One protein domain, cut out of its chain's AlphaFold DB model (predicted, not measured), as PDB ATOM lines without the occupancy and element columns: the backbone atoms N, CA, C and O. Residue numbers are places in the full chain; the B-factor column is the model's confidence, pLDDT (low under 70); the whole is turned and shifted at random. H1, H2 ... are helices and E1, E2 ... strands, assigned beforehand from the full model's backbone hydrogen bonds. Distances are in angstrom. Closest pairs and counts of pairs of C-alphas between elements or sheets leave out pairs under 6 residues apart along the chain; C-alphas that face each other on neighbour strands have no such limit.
ATOM      1  N   ILE A  12     -46.175   2.525  29.908       89.19
ATOM      2  CA  ILE A  12     -46.629   3.238  31.100       89.19
ATOM      3  C   ILE A  12     -46.450   2.304  32.298       89.19
ATOM      4  O   ILE A  12     -47.087   1.256  32.378       89.19
ATOM      5  N   LEU A  13     -45.587   2.686  33.237       90.56
ATOM      6  CA  LEU A  13     -45.371   1.948  34.480       90.56
ATOM      7  C   LEU A  13     -46.250   2.530  35.586       90.56
ATOM      8  O   LEU A  13     -46.147   3.711  35.901       90.56
ATOM      9  N   ILE A  14     -47.076   1.704  36.215       89.81
ATOM     10  CA  ILE A  14     -47.895   2.063  37.370       89.81
ATOM     11  C   ILE A  14     -47.274   1.443  38.615       89.81
ATOM     12  O   ILE A  14     -47.257   0.224  38.771       89.81
ATOM     13  N   VAL A  15     -46.797   2.292  39.519       89.81
ATOM     14  CA  VAL A  15     -46.217   1.908  40.804       89.81
ATOM     15  C   VAL A  15     -47.220   2.214  41.906       89.81
ATOM     16  O   VAL A  15     -47.753   3.321  41.996       89.81
ATOM     17  N   SER A  16     -47.478   1.244  42.775       88.69
ATOM     18  CA  SER A  16     -48.415   1.411  43.886       88.69
ATOM     19  C   SER A  16     -47.927   0.709  45.142       88.69
ATOM     20  O   SER A  16     -47.172  -0.253  45.058       88.69
ATOM     21  N   LEU A  17     -48.343   1.189  46.314       84.62
ATOM     22  CA  LEU A  17     -48.120   0.472  47.567       84.62
ATOM     23  C   LEU A  17     -49.244  -0.543  47.791       84.62
ATOM     24  O   LEU A  17     -50.393  -0.138  47.950       84.62
ATOM     25  N   GLY A  18     -48.906  -1.832  47.861       76.94
ATOM     26  CA  GLY A  18     -49.881  -2.921  47.968       76.94
ATOM     27  C   GLY A  18     -50.373  -3.440  46.615       76.94
ATOM     28  O   GLY A  18     -50.026  -2.913  45.561       76.94
ATOM     29  N   ALA A  19     -51.147  -4.525  46.644       75.31
ATOM     30  CA  ALA A  19     -51.653  -5.155  45.432       75.31
ATOM     31  C   ALA A  19     -52.868  -4.398  44.880       75.31
ATOM     32  O   ALA A  19     -53.889  -4.292  45.555       75.31
ATOM     33  N   ILE A  20     -52.775  -3.930  43.634       78.06
ATOM     34  CA  ILE A  20     -53.951  -3.495  42.871       78.06
ATOM     35  C   ILE A  20     -54.723  -4.748  42.450       78.06
ATOM     36  O   ILE A  20     -54.148  -5.632  41.807       78.06
ATOM     37  N   ALA A  21     -56.011  -4.820  42.796       81.62
ATOM     38  CA  ALA A  21     -56.862  -5.946  42.423       81.62
ATOM     39  C   ALA A  21     -56.932  -6.092  40.894       81.62
ATOM     40  O   ALA A  21     -56.950  -5.097  40.169       81.62
ATOM     41  N   SER A  22     -57.011  -7.325  40.390       82.06
ATOM     42  CA  SER A  22     -57.115  -7.598  38.948       82.06
ATOM     43  C   SER A  22     -58.288  -6.862  38.297       82.06
ATOM     44  O   SER A  22     -58.142  -6.334  37.202       82.06
ATOM     45  N   GLU A  23     -59.416  -6.736  38.999       85.50
ATOM     46  CA  GLU A  23     -60.564  -5.945  38.549       85.50
ATOM     47  C   GLU A  23     -60.209  -4.467  38.335       85.50
ATOM     48  O   GLU A  23     -60.521  -3.905  37.289       85.50
ATOM     49  N   GLN A  24     -59.497  -3.850  39.281       82.94
ATOM     50  CA  GLN A  24     -59.067  -2.454  39.172       82.94
ATOM     51  C   GLN A  24     -58.055  -2.254  38.038       82.94
ATOM     52  O   GLN A  24     -58.088  -1.221  37.371       82.94
ATOM     53  N   ARG A  25     -57.176  -3.239  37.795       85.38
ATOM     54  CA  ARG A  25     -56.248  -3.221  36.651       85.38
ATOM     55  C   ARG A  25     -57.018  -3.202  35.336       85.38
ATOM     56  O   ARG A  25     -56.822  -2.289  34.541       85.38
ATOM     57  N   THR A  26     -57.955  -4.135  35.168       86.19
ATOM     58  CA  THR A  26     -58.804  -4.224  33.975       86.19
ATOM     59  C   THR A  26     -59.644  -2.961  33.785       86.19
ATOM     60  O   THR A  26     -59.746  -2.450  32.672       86.19
ATOM     61  N   GLN A  27     -60.226  -2.417  34.858       87.06
ATOM     62  CA  GLN A  27     -60.992  -1.169  34.803       87.06
ATOM     63  C   GLN A  27     -60.121   0.010  34.362       87.06
ATOM     64  O   GLN A  27     -60.553   0.812  33.538       87.06
ATOM     65  N   LEU A  28     -58.889   0.114  34.868       84.12
ATOM     66  CA  LEU A  28     -57.965   1.176  34.478       84.12
ATOM     67  C   LEU A  28     -57.496   1.034  33.029       84.12
ATOM     68  O   LEU A  28     -57.449   2.034  32.319       84.12
ATOM     69  N   GLU A  29     -57.197  -0.183  32.580       86.12
ATOM     70  CA  GLU A  29     -56.871  -0.478  31.181       86.12
ATOM     71  C   GLU A  29     -58.016  -0.073  30.245       86.12
ATOM     72  O   GLU A  29     -57.799   0.651  29.274       86.12
ATOM     73  N   GLN A  30     -59.248  -0.477  30.570       86.31
ATOM     74  CA  GLN A  30     -60.440  -0.140  29.789       86.31
ATOM     75  C   GLN A  30     -60.725   1.365  29.783       86.31
ATOM     76  O   GLN A  30     -60.998   1.937  28.727       86.31
ATOM     77  N   ALA A  31     -60.642   2.017  30.943       86.19
ATOM     78  CA  ALA A  31     -60.856   3.453  31.060       86.19
ATOM     79  C   ALA A  31     -59.776   4.240  30.307       86.19
ATOM     80  O   ALA A  31     -60.086   5.240  29.659       86.19
ATOM     81  N   LEU A  32     -58.516   3.792  30.348       83.88
ATOM     82  CA  LEU A  32     -57.424   4.422  29.612       83.88
ATOM     83  C   LEU A  32     -57.604   4.267  28.103       83.88
ATOM     84  O   LEU A  32     -57.464   5.252  27.383       83.88
ATOM     85  N   ASP A  33     -57.947   3.069  27.623       83.38
ATOM     86  CA  ASP A  33     -58.242   2.844  26.204       83.38
ATOM     87  C   ASP A  33     -59.395   3.746  25.738       83.38
ATOM     88  O   ASP A  33     -59.280   4.440  24.726       83.38
ATOM     89  N   ALA A  34     -60.473   3.832  26.525       84.69
ATOM     90  CA  ALA A  34     -61.589   4.729  26.246       84.69
ATOM     91  C   ALA A  34     -61.157   6.208  26.214       84.69
ATOM     92  O   ALA A  34     -61.486   6.929  25.269       84.69
ATOM     93  N   ALA A  35     -60.383   6.662  27.202       83.06
ATOM     94  CA  ALA A  35     -59.906   8.040  27.284       83.06
ATOM     95  C   ALA A  35     -58.947   8.397  26.135       83.06
ATOM     96  O   ALA A  35     -59.042   9.483  25.558       83.06
ATOM     97  N   LEU A  36     -58.062   7.480  25.744       79.44
ATOM     98  CA  LEU A  36     -57.154   7.663  24.612       79.44
ATOM     99  C   LEU A  36     -57.893   7.721  23.282       79.44
ATOM    100  O   LEU A  36     -57.564   8.562  22.447       79.44
ATOM    101  N   ARG A  37     -58.929   6.896  23.089       80.19
ATOM    102  CA  ARG A  37     -59.786   6.980  21.895       80.19
ATOM    103  C   ARG A  37     -60.458   8.341  21.766       80.19
ATOM    104  O   ARG A  37     -60.600   8.838  20.650       80.19
ATOM    105  N   LEU A  38     -60.853   8.945  22.887       79.50
ATOM    106  CA  LEU A  38     -61.452  10.281  22.905       79.50
ATOM    107  C   LEU A  38     -60.429  11.381  22.598       79.50
ATOM    108  O   LEU A  38     -60.743  12.314  21.862       79.50
ATOM    109  N   GLN A  39     -59.215  11.289  23.145       72.00
ATOM    110  CA  GLN A  39     -58.219  12.364  23.048       72.00
ATOM    111  C   GLN A  39     -57.311  12.273  21.818       72.00
ATOM    112  O   GLN A  39     -56.854  13.295  21.309       72.00
ATOM    113  N   ALA A  40     -57.052  11.070  21.314       65.69
ATOM    114  CA  ALA A  40     -56.146  10.826  20.201       65.69
ATOM    115  C   ALA A  40     -56.706   9.749  19.251       65.69
ATOM    116  O   ALA A  40     -56.080   8.705  19.068       65.69
ATOM    117  N   PRO A  41     -57.831  10.004  18.550       60.84
ATOM    118  CA  PRO A  41     -58.481   9.024  17.667       60.84
ATOM    119  C   PRO A  41     -57.605   8.559  16.490       60.84
ATOM    120  O   PRO A  41     -57.944   7.604  15.791       60.84
ATOM    121  N   ARG A  42     -56.482   9.246  16.238       54.41
ATOM    122  CA  ARG A  42     -55.502   8.910  15.196       54.41
ATOM    123  C   ARG A  42     -54.300   8.117  15.711       54.41
ATOM    124  O   ARG A  42     -53.578   7.554  14.890       54.41
ATOM    125  N   SER A  43     -54.086   8.054  17.026       57.19
ATOM    126  CA  SER A  43     -53.041   7.213  17.604       57.19
ATOM    127  C   SER A  43     -53.558   5.780  17.666       57.19
ATOM    128  O   SER A  43     -54.456   5.463  18.437       57.19
ATOM    129  N   ARG A  44     -53.021   4.902  16.814       56.06
ATOM    130  CA  ARG A  44     -53.350   3.465  16.819       56.06
ATOM    131  C   ARG A  44     -52.582   2.676  17.882       56.06
ATOM    132  O   ARG A  44     -52.644   1.451  17.879       56.06
ATOM    133  N   GLN A  45     -51.815   3.348  18.733       63.66
ATOM    134  CA  GLN A  45     -50.962   2.682  19.704       63.66
ATOM    135  C   GLN A  45     -51.675   2.607  21.047       63.66
ATOM    136  O   GLN A  45     -51.863   3.618  21.722       63.66
ATOM    137  N   THR A  46     -52.064   1.394  21.420       71.00
ATOM    138  CA  THR A  46     -52.459   1.067  22.787       71.00
ATOM    139  C   THR A  46     -51.205   1.108  23.656       71.00
ATOM    140  O   THR A  46     -50.257   0.376  23.353       71.00
ATOM    141  N   PRO A  47     -51.138   1.957  24.694       77.12
ATOM    142  CA  PRO A  47     -49.988   1.958  25.581       77.12
ATOM    143  C   PRO A  47     -49.895   0.620  26.309       77.12
ATOM    144  O   PRO A  47     -50.903   0.044  26.719       77.12
ATOM    145  N   HIS A  48     -48.672   0.141  26.490       84.88
ATOM    146  CA  HIS A  48     -48.411  -1.057  27.270       84.88
ATOM    147  C   HIS A  48     -48.366  -0.681  28.754       84.88
ATOM    148  O   HIS A  48     -47.477   0.059  29.186       84.88
ATOM    149  N   LEU A  49     -49.346  -1.156  29.526       86.00
ATOM    150  CA  LEU A  49     -49.438  -0.910  30.962       86.00
ATOM    151  C   LEU A  49     -48.675  -1.984  31.738       86.00
ATOM    152  O   LEU A  49     -48.920  -3.178  31.588       86.00
ATOM    153  N   VAL A  50     -47.756  -1.550  32.597       88.69
ATOM    154  CA  VAL A  50     -46.985  -2.426  33.484       88.69
ATOM    155  C   VAL A  50     -47.300  -2.050  34.918       88.69
ATOM    156  O   VAL A  50     -47.146  -0.896  35.301       88.69
ATOM    157  N   PHE A  51     -47.721  -3.015  35.729       87.88
ATOM    158  CA  PHE A  51     -48.059  -2.781  37.130       87.88
ATOM    159  C   PHE A  51     -46.952  -3.301  38.045       87.88
ATOM    160  O   PHE A  51     -46.570  -4.467  37.965       87.88
ATOM    161  N   HIS A  52     -46.480  -2.452  38.954       87.94
ATOM    162  CA  HIS A  52     -45.529  -2.809  39.996       87.94
ATOM    163  C   HIS A  52     -46.110  -2.504  41.377       87.94
ATOM    164  O   HIS A  52     -46.393  -1.354  41.729       87.94
ATOM    165  N   ASN A  53     -46.280  -3.558  42.170       86.06
ATOM    166  CA  ASN A  53     -46.778  -3.462  43.533       86.06
ATOM    167  C   ASN A  53     -45.589  -3.454  44.494       86.06
ATOM    168  O   ASN A  53     -44.855  -4.436  44.600       86.06
ATOM    169  N   LEU A  54     -45.426  -2.363  45.233       81.81
ATOM    170  CA  LEU A  54     -44.478  -2.295  46.329       81.81
ATOM    171  C   LEU A  54     -44.990  -3.157  47.477       81.81
ATOM    172  O   LEU A  54     -46.118  -2.998  47.955       81.81
ATOM    173  N   VAL A  55     -44.127  -4.055  47.936       73.62
ATOM    174  CA  VAL A  55     -44.370  -4.855  49.130       73.62
ATOM    175  C   VAL A  55     -44.147  -3.955  50.341       73.62
ATOM    176  O   VAL A  55     -43.062  -3.401  50.518       73.62
ATOM    177  N   ALA A  56     -45.170  -3.798  51.182       62.06
ATOM    178  CA  ALA A  56     -45.008  -3.096  52.450       62.06
ATOM    179  C   ALA A  56     -43.920  -3.795  53.295       62.06
ATOM    180  O   ALA A  56     -43.866  -5.029  53.303       62.06
ATOM    181  N   PRO A  57     -43.073  -3.057  54.033       54.66
ATOM    182  CA  PRO A  57     -41.984  -3.648  54.816       54.66
ATOM    183  C   PRO A  57     -42.462  -4.726  55.808       54.66
ATOM    184  O   PRO A  57     -41.786  -5.740  55.983       54.66
ATOM    185  N   ASP A  58     -43.666  -4.588  56.375       55.03
ATOM    186  CA  ASP A  58     -44.286  -5.618  57.223       55.03
ATOM    187  C   ASP A  58     -44.601  -6.924  56.477       55.03
ATOM    188  O   ASP A  58     -44.418  -8.016  57.018       55.03
ATOM    189  N   GLN A  59     -45.006  -6.839  55.208       54.75
ATOM    190  CA  GLN A  59     -45.252  -8.016  54.371       54.75
ATOM    191  C   GLN A  59     -43.946  -8.677  53.923       54.75
ATOM    192  O   GLN A  59     -43.877  -9.900  53.833       54.75
ATOM    193  N   MET A  60     -42.882  -7.895  53.713       52.78
ATOM    194  CA  MET A  60     -41.551  -8.432  53.424       52.78
ATOM    195  C   MET A  60     -41.002  -9.220  54.619       52.78
ATOM    196  O   MET A  60     -40.483 -10.322  54.448       52.78
ATOM    197  N   ARG A  61     -41.193  -8.707  55.841       54.09
ATOM    198  CA  ARG A  61     -40.844  -9.415  57.077       54.09
ATOM    199  C   ARG A  61     -41.665 -10.696  57.256       54.09
ATOM    200  O   ARG A  61     -41.089 -11.721  57.606       54.09
ATOM    201  N   ALA A  62     -42.966 -10.677  56.960       53.34
ATOM    202  CA  ALA A  62     -43.804 -11.880  56.982       53.34
ATOM    203  C   ALA A  62     -43.354 -12.928  55.943       53.34
ATOM    204  O   ALA A  62     -43.207 -14.101  56.282       53.34
ATOM    205  N   ALA A  63     -43.045 -12.509  54.711       55.75
ATOM    206  CA  ALA A  63     -42.552 -13.392  53.652       55.75
ATOM    207  C   ALA A  63     -41.164 -13.988  53.970       55.75
ATOM    208  O   ALA A  63     -40.917 -15.170  53.716       55.75
ATOM    209  N   MET A  64     -40.261 -13.205  54.574       53.53
ATOM    210  CA  MET A  64     -38.945 -13.685  55.023       53.53
ATOM    211  C   MET A  64     -39.040 -14.607  56.250       53.53
ATOM    212  O   MET A  64     -38.320 -15.606  56.322       53.53
ATOM    213  N   SER A  65     -39.958 -14.332  57.185       54.03
ATOM    214  CA  SER A  65     -40.247 -15.236  58.308       54.03
ATOM    215  C   SER A  65     -40.832 -16.570  57.843       54.03
ATOM    216  O   SER A  65     -40.495 -17.598  58.420       54.03
ATOM    217  N   GLN A  66     -41.657 -16.590  56.791       51.03
ATOM    218  CA  GLN A  66     -42.193 -17.842  56.245       51.03
ATOM    219  C   GLN A  66     -41.126 -18.687  55.536       51.03
ATOM    220  O   GLN A  66     -41.118 -19.904  55.704       51.03
ATOM    221  N   ARG A  67     -40.172 -18.071  54.821       51.72
ATOM    222  CA  ARG A  67     -39.048 -18.808  54.202       51.72
ATOM    223  C   ARG A  67     -38.060 -19.395  55.207       51.72
ATOM    224  O   ARG A  67     -37.399 -20.378  54.894       51.72
ATOM    225  N   SER A  68     -37.960 -18.816  56.401       49.34
ATOM    226  CA  SER A  68     -37.042 -19.307  57.440       49.34
ATOM    227  C   SER A  68     -37.595 -20.513  58.216       49.34
ATOM    228  O   SER A  68     -36.844 -21.155  58.943       49.34
ATOM    229  N   SER A  69     -38.883 -20.849  58.052       45.91
ATOM    230  CA  SER A  69     -39.556 -21.923  58.803       45.91
ATOM    231  C   SER A  69     -39.776 -23.218  58.008       45.91
ATOM    232  O   SER A  69     -40.284 -24.186  58.565       45.91
ATOM    233  N   THR A  70     -39.380 -23.286  56.733       45.91
ATOM    234  CA  THR A  70     -39.512 -24.494  55.891       45.91
ATOM    235  C   THR A  70     -38.171 -25.197  55.681       45.91
ATOM    236  O   THR A  70     -37.804 -25.538  54.558       45.91
ATOM    237  N   GLN A  71     -37.412 -25.410  56.757       44.50
ATOM    238  CA  GLN A  71     -36.244 -26.294  56.750       44.50
ATOM    239  C   GLN A  71     -36.509 -27.475  57.686       44.50
ATOM    240  O   GLN A  71     -35.968 -27.574  58.781       44.50
ATOM    241  N   GLY A  72     -37.411 -28.355  57.252       43.91
ATOM    242  CA  GLY A  72     -37.736 -29.590  57.954       43.91
ATOM    243  C   GLY A  72     -38.917 -30.312  57.318       43.91
ATOM    244  O   GLY A  72     -40.044 -30.037  57.705       43.91
ATOM    245  N   LEU A  73     -38.607 -31.225  56.383       37.12
ATOM    246  CA  LEU A  73     -39.354 -32.410  55.895       37.12
ATOM    247  C   LEU A  73     -39.478 -32.456  54.352       37.12
ATOM    248  O   LEU A  73     -39.910 -31.472  53.753       37.12
ATOM    249  N   PRO A  74     -39.073 -33.571  53.700       50.72
ATOM    250  CA  PRO A  74     -39.272 -33.792  52.270       50.72
ATOM    251  C   PRO A  74     -40.671 -34.373  51.996       50.72
ATOM    252  O   PRO A  74     -41.322 -34.875  52.908       50.72
ATOM    253  N   ASP A  75     -41.070 -34.342  50.724       45.03
ATOM    254  CA  ASP A  75     -42.293 -34.932  50.157       45.03
ATOM    255  C   ASP A  75     -43.622 -34.233  50.496       45.03
ATOM    256  O   ASP A  75     -44.356 -34.656  51.381       45.03
ATOM    257  N   GLN A  76     -43.980 -33.209  49.709       38.12
ATOM    258  CA  GLN A  76     -45.318 -33.143  49.102       38.12
ATOM    259  C   GLN A  76     -45.407 -32.075  47.994       38.12
ATOM    260  O   GLN A  76     -45.292 -30.878  48.232       38.12
ATOM    261  N   GLU A  77     -45.602 -32.574  46.773       39.16
ATOM    262  CA  GLU A  77     -46.437 -32.026  45.693       39.16
ATOM    263  C   GLU A  77     -46.259 -30.539  45.324       39.16
ATOM    264  O   GLU A  77     -46.920 -29.635  45.830       39.16
ATOM    265  N   GLN A  78     -45.405 -30.311  44.319       41.06
ATOM    266  CA  GLN A  78     -45.398 -29.089  43.511       41.06
ATOM    267  C   GLN A  78     -46.763 -28.883  42.829       41.06
ATOM    268  O   GLN A  78     -47.173 -29.748  42.050       41.06
ATOM    269  N   PRO A  79     -47.420 -27.716  42.974       42.03
ATOM    270  CA  PRO A  79     -48.395 -27.279  42.000       42.03
ATOM    271  C   PRO A  79     -47.667 -26.727  40.774       42.03
ATOM    272  O   PRO A  79     -46.720 -25.941  40.843       42.03
ATOM    273  N   THR A  80     -48.145 -27.193  39.637       36.78
ATOM    274  CA  THR A  80     -47.716 -26.917  38.278       36.78
ATOM    275  C   THR A  80     -47.680 -25.418  37.974       36.78
ATOM    276  O   THR A  80     -48.641 -24.683  38.182       36.78
ATOM    277  N   SER A  81     -46.548 -24.995  37.418       45.38
ATOM    278  CA  SER A  81     -46.277 -23.687  36.829       45.38
ATOM    279  C   SER A  81     -47.327 -23.268  35.790       45.38
ATOM    280  O   SER A  81     -47.372 -23.858  34.714       45.38
ATOM    281  N   LEU A  82     -48.065 -22.182  36.047       36.75
ATOM    282  CA  LEU A  82     -48.681 -21.340  35.015       36.75
ATOM    283  C   LEU A  82     -48.610 -19.855  35.425       36.75
ATOM    284  O   LEU A  82     -49.286 -19.420  36.346       36.75
ATOM    285  N   MET A  83     -47.790 -19.102  34.683       30.92
ATOM    286  CA  MET A  83     -47.767 -17.634  34.541       30.92
ATOM    287  C   MET A  83     -47.436 -16.757  35.767       30.92
ATOM    288  O   MET A  83     -48.303 -16.223  36.443       30.92
ATOM    289  N   ARG A  84     -46.133 -16.478  35.903       43.44
ATOM    290  CA  ARG A  84     -45.544 -15.123  35.860       43.44
ATOM    291  C   ARG A  84     -46.246 -14.033  36.685       43.44
ATOM    292  O   ARG A  84     -46.918 -13.167  36.138       43.44
ATOM    293  N   GLU A  85     -45.917 -13.973  37.968       38.06
ATOM    294  CA  GLU A  85     -45.786 -12.687  38.650       38.06
ATOM    295  C   GLU A  85     -44.321 -12.538  39.055       38.06
ATOM    296  O   GLU A  85     -43.833 -13.223  39.953       38.06
ATOM    297  N   ASP A  86     -43.605 -11.662  38.349       41.12
ATOM    298  CA  ASP A  86     -42.278 -11.151  38.702       41.12
ATOM    299  C   ASP A  86     -42.367 -10.329  40.010       41.12
ATOM    300  O   ASP A  86     -42.047  -9.145  40.065       41.12
ATOM    301  N   ALA A  87     -42.836 -10.948  41.095       43.62
ATOM    302  CA  ALA A  87     -43.078 -10.329  42.398       43.62
ATOM    303  C   ALA A  87     -41.779  -9.975  43.151       43.62
ATOM    304  O   ALA A  87     -41.821  -9.494  44.285       43.62
ATOM    305  N   HIS A  88     -40.613 -10.236  42.550       43.50
ATOM    306  CA  HIS A  88     -39.299 -10.076  43.179       43.50
ATOM    307  C   HIS A  88     -38.277  -9.307  42.335       43.50
ATOM    308  O   HIS A  88     -37.141  -9.141  42.778       43.50
ATOM    309  N   THR A  89     -38.655  -8.799  41.163       56.81
ATOM    310  CA  THR A  89     -37.773  -7.912  40.399       56.81
ATOM    311  C   THR A  89     -37.841  -6.526  41.033       56.81
ATOM    312  O   THR A  89     -38.906  -5.910  41.072       56.81
ATOM    313  N   GLY A  90     -36.724  -6.053  41.594       73.56
ATOM    314  CA  GLY A  90     -36.660  -4.733  42.226       73.56
ATOM    315  C   GLY A  90     -37.077  -3.635  41.246       73.56
ATOM    316  O   GLY A  90     -36.779  -3.729  40.055       73.56
ATOM    317  N   LEU A  91     -37.755  -2.589  41.733       82.25
ATOM    318  CA  LEU A  91     -38.272  -1.500  40.893       82.25
ATOM    319  C   LEU A  91     -37.193  -0.898  39.975       82.25
ATOM    320  O   LEU A  91     -37.481  -0.592  38.825       82.25
ATOM    321  N   SER A  92     -35.943  -0.810  40.440       81.50
ATOM    322  CA  SER A  92     -34.796  -0.376  39.631       81.50
ATOM    323  C   SER A  92     -34.535  -1.284  38.427       81.50
ATOM    324  O   SER A  92     -34.415  -0.797  37.308       81.50
ATOM    325  N   GLN A  93     -34.521  -2.605  38.621       81.06
ATOM    326  CA  GLN A  93     -34.356  -3.570  37.531       81.06
ATOM    327  C   GLN A  93     -35.522  -3.509  36.541       81.06
ATOM    328  O   GLN A  93     -35.296  -3.553  35.332       81.06
ATOM    329  N   LEU A  94     -36.754  -3.362  37.041       83.38
ATOM    330  CA  LEU A  94     -37.937  -3.226  36.193       83.38
ATOM    331  C   LEU A  94     -37.872  -1.950  35.349       83.38
ATOM    332  O   LEU A  94     -38.052  -2.002  34.141       83.38
ATOM    333  N   VAL A  95     -37.556  -0.810  35.958       83.62
ATOM    334  CA  VAL A  95     -37.384   0.456  35.234       83.62
ATOM    335  C   VAL A  95     -36.322   0.323  34.139       83.62
ATOM    336  O   VAL A  95     -36.554   0.751  33.013       83.62
ATOM    337  N   THR A  96     -35.188  -0.326  34.429       81.69
ATOM    338  CA  THR A  96     -34.117  -0.510  33.435       81.69
ATOM    339  C   THR A  96     -34.461  -1.480  32.304       81.69
ATOM    340  O   THR A  96     -33.860  -1.388  31.236       81.69
ATOM    341  N   SER A  97     -35.400  -2.411  32.508       82.75
ATOM    342  CA  SER A  97     -35.775  -3.402  31.491       82.75
ATOM    343  C   SER A  97     -36.858  -2.905  30.528       82.75
ATOM    344  O   SER A  97     -37.003  -3.455  29.435       82.75
ATOM    345  N   LEU A  98     -37.597  -1.852  30.891       84.06
ATOM    346  CA  LEU A  98     -38.676  -1.290  30.081       84.06
ATOM    347  C   LEU A  98     -38.133  -0.336  29.003       84.06
ATOM    348  O   LEU A  98     -38.159   0.889  29.135       84.06
ATOM    349  N   THR A  99     -37.665  -0.905  27.889       73.25
ATOM    350  CA  THR A  99     -37.243  -0.146  26.702       73.25
ATOM    351  C   THR A  99     -38.459   0.517  26.044       73.25
ATOM    352  O   THR A  99     -39.224  -0.148  25.353       73.25
ATOM    353  N   GLY A 100     -38.663   1.816  26.271       77.12
ATOM    354  CA  GLY A 100     -39.867   2.544  25.829       77.12
ATOM    355  C   GLY A 100     -40.730   3.070  26.976       77.12
ATOM    356  O   GLY A 100     -41.858   3.510  26.752       77.12
ATOM    357  N   LEU A 101     -40.223   3.028  28.210       83.94
ATOM    358  CA  LEU A 101     -40.854   3.692  29.339       83.94
ATOM    359  C   LEU A 101     -40.874   5.208  29.119       83.94
ATOM    360  O   LEU A 101     -39.835   5.858  29.068       83.94
ATOM    361  N   HIS A 102     -42.080   5.754  28.978       84.75
ATOM    362  CA  HIS A 102     -42.305   7.182  28.757       84.75
ATOM    363  C   HIS A 102     -43.046   7.838  29.918       84.75
ATOM    364  O   HIS A 102     -42.907   9.040  30.131       84.75
ATOM    365  N   ILE A 103     -43.845   7.065  30.656       88.44
ATOM    366  CA  ILE A 103     -44.681   7.575  31.741       88.44
ATOM    367  C   ILE A 103     -44.561   6.636  32.939       88.44
ATOM    368  O   ILE A 103     -44.753   5.428  32.808       88.44
ATOM    369  N   VAL A 104     -44.285   7.191  34.116       90.00
ATOM    370  CA  VAL A 104     -44.356   6.494  35.400       90.00
ATOM    371  C   VAL A 104     -45.421   7.152  36.266       90.00
ATOM    372  O   VAL A 104     -45.358   8.340  36.582       90.00
ATOM    373  N   VAL A 105     -46.401   6.355  36.672       90.31
ATOM    374  CA  VAL A 105     -47.524   6.750  37.513       90.31
ATOM    375  C   VAL A 105     -47.285   6.243  38.922       90.31
ATOM    376  O   VAL A 105     -47.196   5.041  39.150       90.31
ATOM    377  N   ASN A 106     -47.228   7.158  39.880       90.62
ATOM    378  CA  ASN A 106     -47.014   6.850  41.284       90.62
ATOM    379  C   ASN A 106     -48.323   6.997  42.055       90.62
ATOM    380  O   ASN A 106     -48.830   8.110  42.204       90.62
ATOM    381  N   LEU A 107     -48.856   5.888  42.568       89.19
ATOM    382  CA  LEU A 107     -50.055   5.875  43.406       89.19
ATOM    383  C   LEU A 107     -49.657   5.989  44.884       89.19
ATOM    384  O   LEU A 107     -49.388   4.997  45.566       89.19
ATOM    385  N   GLY A 108     -49.628   7.225  45.370       87.12
ATOM    386  CA  GLY A 108     -49.267   7.600  46.730       87.12
ATOM    387  C   GLY A 108     -47.793   7.973  46.912       87.12
ATOM    388  O   GLY A 108     -46.935   7.756  46.055       87.12
ATOM    389  N   VAL A 109     -47.496   8.528  48.090       85.94
ATOM    390  CA  VAL A 109     -46.165   9.051  48.443       85.94
ATOM    391  C   VAL A 109     -45.106   7.946  48.462       85.94
ATOM    392  O   VAL A 109     -43.995   8.160  47.989       85.94
ATOM    393  N   ALA A 110     -45.447   6.751  48.954       86.75
ATOM    394  CA  ALA A 110     -44.518   5.621  48.994       86.75
ATOM    395  C   ALA A 110     -44.087   5.182  47.586       86.75
ATOM    396  O   ALA A 110     -42.896   5.032  47.337       86.75
ATOM    397  N   ALA A 111     -45.043   5.066  46.655       88.19
ATOM    398  CA  ALA A 111     -44.759   4.779  45.250       88.19
ATOM    399  C   ALA A 111     -43.828   5.826  44.639       88.19
ATOM    400  O   ALA A 111     -42.846   5.483  43.991       88.19
ATOM    401  N   HIS A 112     -44.093   7.102  44.920       87.56
ATOM    402  CA  HIS A 112     -43.273   8.196  44.425       87.56
ATOM    403  C   HIS A 112     -41.833   8.141  44.945       87.56
ATOM    404  O   HIS A 112     -40.900   8.231  44.151       87.56
ATOM    405  N   ILE A 113     -41.640   7.945  46.253       86.75
ATOM    406  CA  ILE A 113     -40.305   7.856  46.855       86.75
ATOM    407  C   ILE A 113     -39.540   6.652  46.300       86.75
ATOM    408  O   ILE A 113     -38.391   6.808  45.898       86.75
ATOM    409  N   SER A 114     -40.168   5.474  46.232       86.31
ATOM    410  CA  SER A 114     -39.524   4.274  45.686       86.31
ATOM    411  C   SER A 114     -39.145   4.437  44.218       86.31
ATOM    412  O   SER A 114     -38.079   3.985  43.815       86.31
ATOM    413  N   THR A 115     -39.980   5.109  43.424       87.88
ATOM    414  CA  THR A 115     -39.640   5.452  42.042       87.88
ATOM    415  C   THR A 115     -38.416   6.358  41.997       87.88
ATOM    416  O   THR A 115     -37.462   6.033  41.301       87.88
ATOM    417  N   LEU A 116     -38.376   7.453  42.762       86.25
ATOM    418  CA  LEU A 116     -37.201   8.334  42.779       86.25
ATOM    419  C   LEU A 116     -35.924   7.593  43.198       86.25
ATOM    420  O   LEU A 116     -34.888   7.775  42.563       86.25
ATOM    421  N   ASP A 117     -36.017   6.712  44.194       84.25
ATOM    422  CA  ASP A 117     -34.911   5.859  44.633       84.25
ATOM    423  C   ASP A 117     -34.435   4.913  43.517       84.25
ATOM    424  O   ASP A 117     -33.241   4.841  43.226       84.25
ATOM    425  N   ALA A 118     -35.366   4.275  42.798       85.06
ATOM    426  CA  ALA A 118     -35.063   3.413  41.655       85.06
ATOM    427  C   ALA A 118     -34.371   4.155  40.497       85.06
ATOM    428  O   ALA A 118     -33.566   3.552  39.786       85.06
ATOM    429  N   TYR A 119     -34.650   5.450  40.333       81.44
ATOM    430  CA  TYR A 119     -33.987   6.335  39.367       81.44
ATOM    431  C   TYR A 119     -32.719   7.013  39.923       81.44
ATOM    432  O   TYR A 119     -32.076   7.786  39.214       81.44
ATOM    433  N   GLY A 120     -32.345   6.768  41.184       80.56
ATOM    434  CA  GLY A 120     -31.201   7.415  41.835       80.56
ATOM    435  C   GLY A 120     -31.382   8.924  42.058       80.56
ATOM    436  O   GLY A 120     -30.403   9.659  42.213       80.56
ATOM    437  N   VAL A 121     -32.625   9.411  42.059       81.38
ATOM    438  CA  VAL A 121     -32.960  10.822  42.260       81.38
ATOM    439  C   VAL A 121     -33.221  11.079  43.748       81.38
ATOM    440  O   VAL A 121     -34.089  10.445  44.344       81.38
ATOM    441  N   PRO A 122     -32.534  12.050  44.379       78.31
ATOM    442  CA  PRO A 122     -32.822  12.410  45.762       78.31
ATOM    443  C   PRO A 122     -34.257  12.925  45.918       78.31
ATOM    444  O   PRO A 122     -34.636  13.908  45.281       78.31
ATOM    445  N   TRP A 123     -35.021  12.324  46.831       76.69
ATOM    446  CA  TRP A 123     -36.418  12.679  47.127       76.69
ATOM    447  C   TRP A 123     -36.641  14.169  47.441       76.69
ATOM    448  O   TRP A 123     -37.684  14.724  47.114       76.69
ATOM    449  N   ALA A 124     -35.641  14.857  48.002       77.94
ATOM    450  CA  ALA A 124     -35.706  16.293  48.277       77.94
ATOM    451  C   ALA A 124     -35.767  17.177  47.012       77.94
ATOM    452  O   ALA A 124     -36.134  18.346  47.105       77.94
ATOM    453  N   LYS A 125     -35.389  16.652  45.837       81.50
ATOM    454  CA  LYS A 125     -35.373  17.418  44.579       81.50
ATOM    455  C   LYS A 125     -36.724  17.446  43.875       81.50
ATOM    456  O   LYS A 125     -37.000  18.398  43.152       81.50
ATOM    457  N   ILE A 126     -37.539  16.410  44.062       84.62
ATOM    458  CA  ILE A 126     -38.829  16.256  43.389       84.62
ATOM    459  C   ILE A 126     -39.871  15.956  44.468       84.62
ATOM    460  O   ILE A 126     -40.001  14.807  44.883       84.62
ATOM    461  N   PRO A 127     -40.579  16.977  44.987       85.56
ATOM    462  CA  PRO A 127     -41.614  16.753  45.981       85.56
ATOM    463  C   PRO A 127     -42.824  16.061  45.348       85.56
ATOM    464  O   PRO A 127     -43.231  16.394  44.233       85.56
ATOM    465  N   PHE A 128     -43.455  15.159  46.100       84.00
ATOM    466  CA  PHE A 128     -44.719  14.563  45.685       84.00
ATOM    467  C   PHE A 128     -45.816  15.630  45.623       84.00
ATOM    468  O   PHE A 128     -46.109  16.294  46.620       84.00
ATOM    469  N   LYS A 129     -46.463  15.743  44.463       84.44
ATOM    470  CA  LYS A 129     -47.648  16.572  44.256       84.44
ATOM    471  C   LYS A 129     -48.739  15.724  43.599       84.44
ATOM    472  O   LYS A 129     -48.526  15.225  42.494       84.44
ATOM    473  N   PRO A 130     -49.883  15.506  44.267       81.81
ATOM    474  CA  PRO A 130     -50.970  14.735  43.683       81.81
ATOM    475  C   PRO A 130     -51.588  15.503  42.510       81.81
ATOM    476  O   PRO A 130     -51.765  16.717  42.586       81.81
ATOM    477  N   HIS A 131     -51.946  14.772  41.457       80.88
ATOM    478  CA  HIS A 131     -52.505  15.278  40.201       80.88
ATOM    479  C   HIS A 131     -51.574  16.205  39.406       80.88
ATOM    480  O   HIS A 131     -52.021  16.846  38.460       80.88
ATOM    481  N   ASP A 132     -50.292  16.257  39.771       82.12
ATOM    482  CA  ASP A 132     -49.261  16.975  39.029       82.12
ATOM    483  C   ASP A 132     -48.417  15.986  38.216       82.12
ATOM    484  O   ASP A 132     -48.277  14.807  38.576       82.12
ATOM    485  N   ALA A 133     -47.850  16.476  37.119       84.62
ATOM    486  CA  ALA A 133     -46.957  15.711  36.267       84.62
ATOM    487  C   ALA A 133     -45.680  16.499  35.987       84.62
ATOM    488  O   ALA A 133     -45.711  17.665  35.599       84.62
ATOM    489  N   LEU A 134     -44.543  15.834  36.162       85.44
ATOM    490  CA  LEU A 134     -43.222  16.400  35.958       85.44
ATOM    491  C   LEU A 134     -42.522  15.684  34.808       85.44
ATOM    492  O   LEU A 134     -42.448  14.458  34.795       85.44
ATOM    493  N   ILE A 135     -41.957  16.452  33.883       84.06
ATOM    494  CA  ILE A 135     -41.058  15.930  32.853       84.06
ATOM    495  C   ILE A 135     -39.634  15.929  33.413       84.06
ATOM    496  O   ILE A 135     -39.138  16.960  33.876       84.06
ATOM    497  N   LEU A 136     -38.982  14.774  33.373       83.06
ATOM    498  CA  LEU A 136     -37.568  14.620  33.680       83.06
ATOM    499  C   LEU A 136     -36.689  15.020  32.478       83.06
ATOM    500  O   LEU A 136     -37.162  15.043  31.342       83.06
ATOM    501  N   PRO A 137     -35.393  15.327  32.692       77.56
ATOM    502  CA  PRO A 137     -34.486  15.755  31.619       77.56
ATOM    503  C   PRO A 137     -34.297  14.744  30.480       77.56
ATOM    504  O   PRO A 137     -33.897  15.123  29.385       77.56
ATOM    505  N   ASP A 138     -34.561  13.466  30.739       76.81
ATOM    506  CA  ASP A 138     -34.534  12.371  29.766       76.81
ATOM    507  C   ASP A 138     -35.846  12.236  28.966       76.81
ATOM    508  O   ASP A 138     -35.955  11.373  28.095       76.81
ATOM    509  N   GLY A 139     -36.835  13.095  29.230       77.38
ATOM    510  CA  GLY A 139     -38.152  13.072  28.596       77.38
ATOM    511  C   GLY A 139     -39.154  12.127  29.266       77.38
ATOM    512  O   GLY A 139     -40.264  11.973  28.755       77.38
ATOM    513  N   LEU A 140     -38.800  11.504  30.397       84.69
ATOM    514  CA  LEU A 140     -39.722  10.677  31.168       84.69
ATOM    515  C   LEU A 140     -40.749  11.544  31.911       84.69
ATOM    516  O   LEU A 140     -40.396  12.495  32.603       84.69
ATOM    517  N   LEU A 141     -42.027  11.178  31.834       87.69
ATOM    518  CA  LEU A 141     -43.097  11.800  32.612       87.69
ATOM    519  C   LEU A 141     -43.317  11.068  33.938       87.69
ATOM    520  O   LEU A 141     -43.687   9.898  33.954       87.69
ATOM    521  N   LEU A 142     -43.166  11.773  35.055       87.94
ATOM    522  CA  LEU A 142     -43.554  11.321  36.388       87.94
ATOM    523  C   LEU A 142     -44.894  11.945  36.768       87.94
ATOM    524  O   LEU A 142     -44.975  13.156  36.944       87.94
ATOM    525  N   ALA A 143     -45.923  11.127  36.962       89.06
ATOM    526  CA  ALA A 143     -47.229  11.576  37.437       89.06
ATOM    527  C   ALA A 143     -47.501  11.053  38.849       89.06
ATOM    528  O   ALA A 143     -47.279   9.876  39.142       89.06
ATOM    529  N   GLY A 144     -47.976  11.927  39.734       86.62
ATOM    530  CA  GLY A 144     -48.373  11.563  41.091       86.62
ATOM    531  C   GLY A 144     -49.888  11.510  41.223       86.62
ATOM    532  O   GLY A 144     -50.570  12.471  40.890       86.62
ATOM    533  N   PHE A 145     -50.428  10.432  41.775       85.38
ATOM    534  CA  PHE A 145     -51.820  10.370  42.214       85.38
ATOM    535  C   PHE A 145     -51.867   9.987  43.694       85.38
ATOM    536  O   PHE A 145     -50.910   9.395  44.201       85.38
ATOM    537  N   PRO A 146     -52.945  10.319  44.420       82.06
ATOM    538  CA  PRO A 146     -53.207   9.733  45.737       82.06
ATOM    539  C   PRO A 146     -53.138   8.183  45.740       82.06
ATOM    540  O   PRO A 146     -52.962   7.528  44.710       82.06
ATOM    541  N   SER A 147     -53.259   7.549  46.906       75.75
ATOM    542  CA  SER A 147     -53.340   6.084  46.953       75.75
ATOM    543  C   SER A 147     -54.599   5.574  46.236       75.75
ATOM    544  O   SER A 147     -55.645   6.224  46.240       75.75
ATOM    545  N   HIS A 148     -54.518   4.374  45.657       68.69
ATOM    546  CA  HIS A 148     -55.613   3.734  44.911       68.69
ATOM    547  C   HIS A 148     -56.888   3.485  45.748       68.69
ATOM    548  O   HIS A 148     -57.939   3.190  45.195       68.69
ATOM    549  N   THR A 149     -56.822   3.632  47.074       66.44
ATOM    550  CA  THR A 149     -57.934   3.440  48.018       66.44
ATOM    551  C   THR A 149     -59.003   4.541  48.002       66.44
ATOM    552  O   THR A 149     -59.968   4.440  48.753       66.44
ATOM    553  N   GLY A 150     -58.868   5.588  47.179       61.34
ATOM    554  CA  GLY A 150     -59.848   6.685  47.149       61.34
ATOM    555  C   GLY A 150     -59.914   7.503  45.861       61.34
ATOM    556  O   GLY A 150     -60.511   8.575  45.872       61.34
ATOM    557  N   ILE A 151     -59.303   7.045  44.765       67.19
ATOM    558  CA  ILE A 151     -59.322   7.770  43.488       67.19
ATOM    559  C   ILE A 151     -60.242   7.070  42.497       67.19
ATOM    560  O   ILE A 151     -60.177   5.853  42.332       67.19
ATOM    561  N   CYS A 152     -61.031   7.861  41.773       77.12
ATOM    562  CA  CYS A 152     -61.784   7.389  40.621       77.12
ATOM    563  C   CYS A 152     -60.837   6.988  39.482       77.12
ATOM    564  O   CYS A 152     -60.052   7.802  38.990       77.12
ATOM    565  N   ILE A 153     -60.950   5.741  39.029       80.00
ATOM    566  CA  ILE A 153     -60.158   5.184  37.923       80.00
ATOM    567  C   ILE A 153     -60.267   6.054  36.663       80.00
ATOM    568  O   ILE A 153     -59.252   6.322  36.023       80.00
ATOM    569  N   ASP A 154     -61.453   6.593  36.371       80.00
ATOM    570  CA  ASP A 154     -61.682   7.510  35.246       80.00
ATOM    571  C   ASP A 154     -60.810   8.770  35.299       80.00
ATOM    572  O   ASP A 154     -60.367   9.275  34.265       80.00
ATOM    573  N   THR A 155     -60.519   9.283  36.497       81.62
ATOM    574  CA  THR A 155     -59.652  10.454  36.682       81.62
ATOM    575  C   THR A 155     -58.201  10.116  36.361       81.62
ATOM    576  O   THR A 155     -57.521  10.904  35.698       81.62
ATOM    577  N   ILE A 156     -57.731   8.939  36.789       81.19
ATOM    578  CA  ILE A 156     -56.382   8.448  36.476       81.19
ATOM    579  C   ILE A 156     -56.267   8.220  34.967       81.19
ATOM    580  O   ILE A 156     -55.344   8.738  34.344       81.19
ATOM    581  N   ALA A 157     -57.233   7.523  34.370       82.12
ATOM    582  CA  ALA A 157     -57.281   7.245  32.939       82.12
ATOM    583  C   ALA A 157     -57.313   8.519  32.084       82.12
ATOM    584  O   ALA A 157     -56.533   8.652  31.142       82.12
ATOM    585  N   SER A 158     -58.162   9.487  32.438       82.69
ATOM    586  CA  SER A 158     -58.268  10.762  31.716       82.69
ATOM    587  C   SER A 158     -56.968  11.560  31.775       82.69
ATOM    588  O   SER A 158     -56.530  12.103  30.761       82.69
ATOM    589  N   SER A 159     -56.331  11.589  32.948       83.44
ATOM    590  CA  SER A 159     -55.043  12.258  33.142       83.44
ATOM    591  C   SER A 159     -53.934  11.546  32.363       83.44
ATOM    592  O   SER A 159     -53.140  12.187  31.685       83.44
ATOM    593  N   LEU A 160     -53.902  10.212  32.388       80.94
ATOM    594  CA  LEU A 160     -52.948   9.417  31.615       80.94
ATOM    595  C   LEU A 160     -53.107   9.611  30.108       80.94
ATOM    596  O   LEU A 160     -52.104   9.707  29.401       80.94
ATOM    597  N   ALA A 161     -54.341   9.711  29.615       81.69
ATOM    598  CA  ALA A 161     -54.604  10.017  28.217       81.69
ATOM    599  C   ALA A 161     -54.054  11.400  27.832       81.69
ATOM    600  O   ALA A 161     -53.394  11.517  26.798       81.69
ATOM    601  N   GLN A 162     -54.217  12.406  28.701       82.75
ATOM    602  CA  GLN A 162     -53.648  13.742  28.486       82.75
ATOM    603  C   GLN A 162     -52.121  13.698  28.457       82.75
ATOM    604  O   GLN A 162     -51.506  14.241  27.542       82.75
ATOM    605  N   LEU A 163     -51.501  12.996  29.408       80.56
ATOM    606  CA  LEU A 163     -50.045  12.846  29.476       80.56
ATOM    607  C   LEU A 163     -49.482  12.111  28.260       80.56
ATOM    608  O   LEU A 163     -48.444  12.495  27.726       80.56
ATOM    609  N   THR A 164     -50.195  11.094  27.783       76.75
ATOM    610  CA  THR A 164     -49.837  10.356  26.567       76.75
ATOM    611  C   THR A 164     -49.966  11.236  25.321       76.75
ATOM    612  O   THR A 164     -49.117  11.188  24.434       76.75
ATOM    613  N   ALA A 165     -50.989  12.091  25.246       75.88
ATOM    614  CA  ALA A 165     -51.129  13.057  24.157       75.88
ATOM    615  C   ALA A 165     -50.026  14.137  24.193       75.88
ATOM    616  O   ALA A 165     -49.498  14.530  23.148       75.88
ATOM    617  N   MET A 166     -49.633  14.587  25.390       72.75
ATOM    618  CA  MET A 166     -48.535  15.539  25.581       72.75
ATOM    619  C   MET A 166     -47.189  14.948  25.150       72.75
ATOM    620  O   MET A 166     -46.444  15.608  24.424       72.75
ATOM    621  N   SER A 167     -46.896  13.700  25.530       68.38
ATOM    622  CA  SER A 167     -45.654  13.029  25.127       68.38
ATOM    623  C   SER A 167     -45.594  12.777  23.617       68.38
ATOM    624  O   SER A 167     -44.555  13.009  22.998       68.38
ATOM    625  N   ALA A 168     -46.716  12.404  22.992       67.19
ATOM    626  CA  ALA A 168     -46.806  12.231  21.542       67.19
ATOM    627  C   ALA A 168     -46.580  13.541  20.766       67.19
ATOM    628  O   ALA A 168     -45.968  13.528  19.700       67.19
ATOM    629  N   THR A 169     -47.027  14.679  21.308       61.97
ATOM    630  CA  THR A 169     -46.830  15.994  20.673       61.97
ATOM    631  C   THR A 169     -45.355  16.407  20.676       61.97
ATOM    632  O   THR A 169     -44.882  16.993  19.706       61.97
ATOM    633  N   GLN A 170     -44.602  16.064  21.727       56.72
ATOM    634  CA  GLN A 170     -43.175  16.393  21.810       56.72
ATOM    635  C   GLN A 170     -42.280  15.513  20.932       56.72
ATOM    636  O   GLN A 170     -41.240  15.980  20.487       56.72
ATOM    637  N   ALA A 171     -42.682  14.275  20.633       52.59
ATOM    638  CA  ALA A 171     -41.933  13.390  19.738       52.59
ATOM    639  C   ALA A 171     -42.035  13.777  18.246       52.59
ATOM    640  O   ALA A 171     -41.386  13.152  17.408       52.59
ATOM    641  N   SER A 172     -42.877  14.764  17.911       47.91
ATOM    642  CA  SER A 172     -43.178  15.188  16.540       47.91
ATOM    643  C   SER A 172     -42.514  16.514  16.128       47.91
ATOM    644  O   SER A 172     -42.801  16.997  15.029       47.91
TER     645      SER A 172
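Overview. This is residues 12 to 172 of the 173 residues of an uncharacterized protein of Asaia bogorensis NBRC 16594 (UniProt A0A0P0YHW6). A twisted sheet of five strands lies between helices, with H5 and H1 on one face and H4 on the other, while short H3 grazes it. Residues 64 to 84, of which 64 to 67 belong to H2, stick out as a large loop; the body without them spans 48 by 34 by 26 A. The printed part has 161 residues with five named helices and five named strands, in the order E1 H1 E2 H2 H3 E3 H4 E4 E5 H5; the class is mixed, helices and strands. The mixed sheet runs E2 E1 E3 E5 E4. The whole is only just compact, close to loose, with a radius of gyration of the C-alphas of 18.0 A and spans of 61 by 37 by 31 A.

Arrangement. In the sheet, E2, residues 48 to 54, is an edge strand, parallel to E1, residues 12 to 17, at 19 degrees, with N 14 and O 50 2.8 A apart. E1 and E3, residues 101 to 107, are parallel at 23 degrees, with N 15 and O 105 at 2.8 A. E3 and E5, residues 141 to 145, are parallel at 16 degrees, with N 104 and O 141 at 2.8 A. E5 and the other edge strand, E4, residues 133 to 135, form an antiparallel hairpin at 163 degrees, with N 134 and O 142 at 2.8 A. H5, residues 153 to 170, is on the sheet over E3 and E5 at a height of 9.5 A and runs along the strands, at 25 degrees to E3 on the local plane; the closest C-alphas of E5 and H5 are those of Phe 145 and Ile 156, 7.6 A. H4, residues 109 to 118, is on the opposite face at a height of 7.9 A, slantwise to the strands; its closest C-alphas to E3 are His 112 and Asn 106, 5.1 A. H1, residues 22 to 39, touches H5 at a steep tilt of 47 degrees, the same way, closest at the C-alphas of Leu 32 and Ala 157, 4.4 A. H1 and H5 on one face and H4 on the other make three layers, helices on both faces of a sheet. E1, H1 and E2 form a strand-helix-strand unit, two parallel neighbour strands joined through a helix, with a right-handed crossover. E2, H2 and H3, E3 form a split unit, with E1 between its strands, also right-handed; H2 is residues 57 to 67 and H3 residues 91 to 97. H3 touches H4 at a steep tilt of 52 degrees, closest at the C-alphas of Ser 92 and Ala 118, 4.3 A. H2 is not on the sheet and touches no helix. In H1 to H5 every O i to N i+4 pair is within hydrogen-bond range.

Along the chain. E1 begins at C-alpha 12, (-46.629, 3.238, 31.100). H5 is 26.0 A long, H1 25.5 A, E2 19.5 A and E3 17.0 A; H5 ends at C-alpha 170, (-43.175, 16.393, 21.810).

Size, cuts and confidence. The two C-alphas farthest apart are those of Leu 73 and Ser 172, 61.9 A. The printed part has no cut. The links H2 to H3 and H4 to E4 are long, with 23 and 14 residues. The mean pLDDT of the printed part is 73.2; residues 40 to 45, 56 to 89, 148 to 151 and 167 to 172 are under 70.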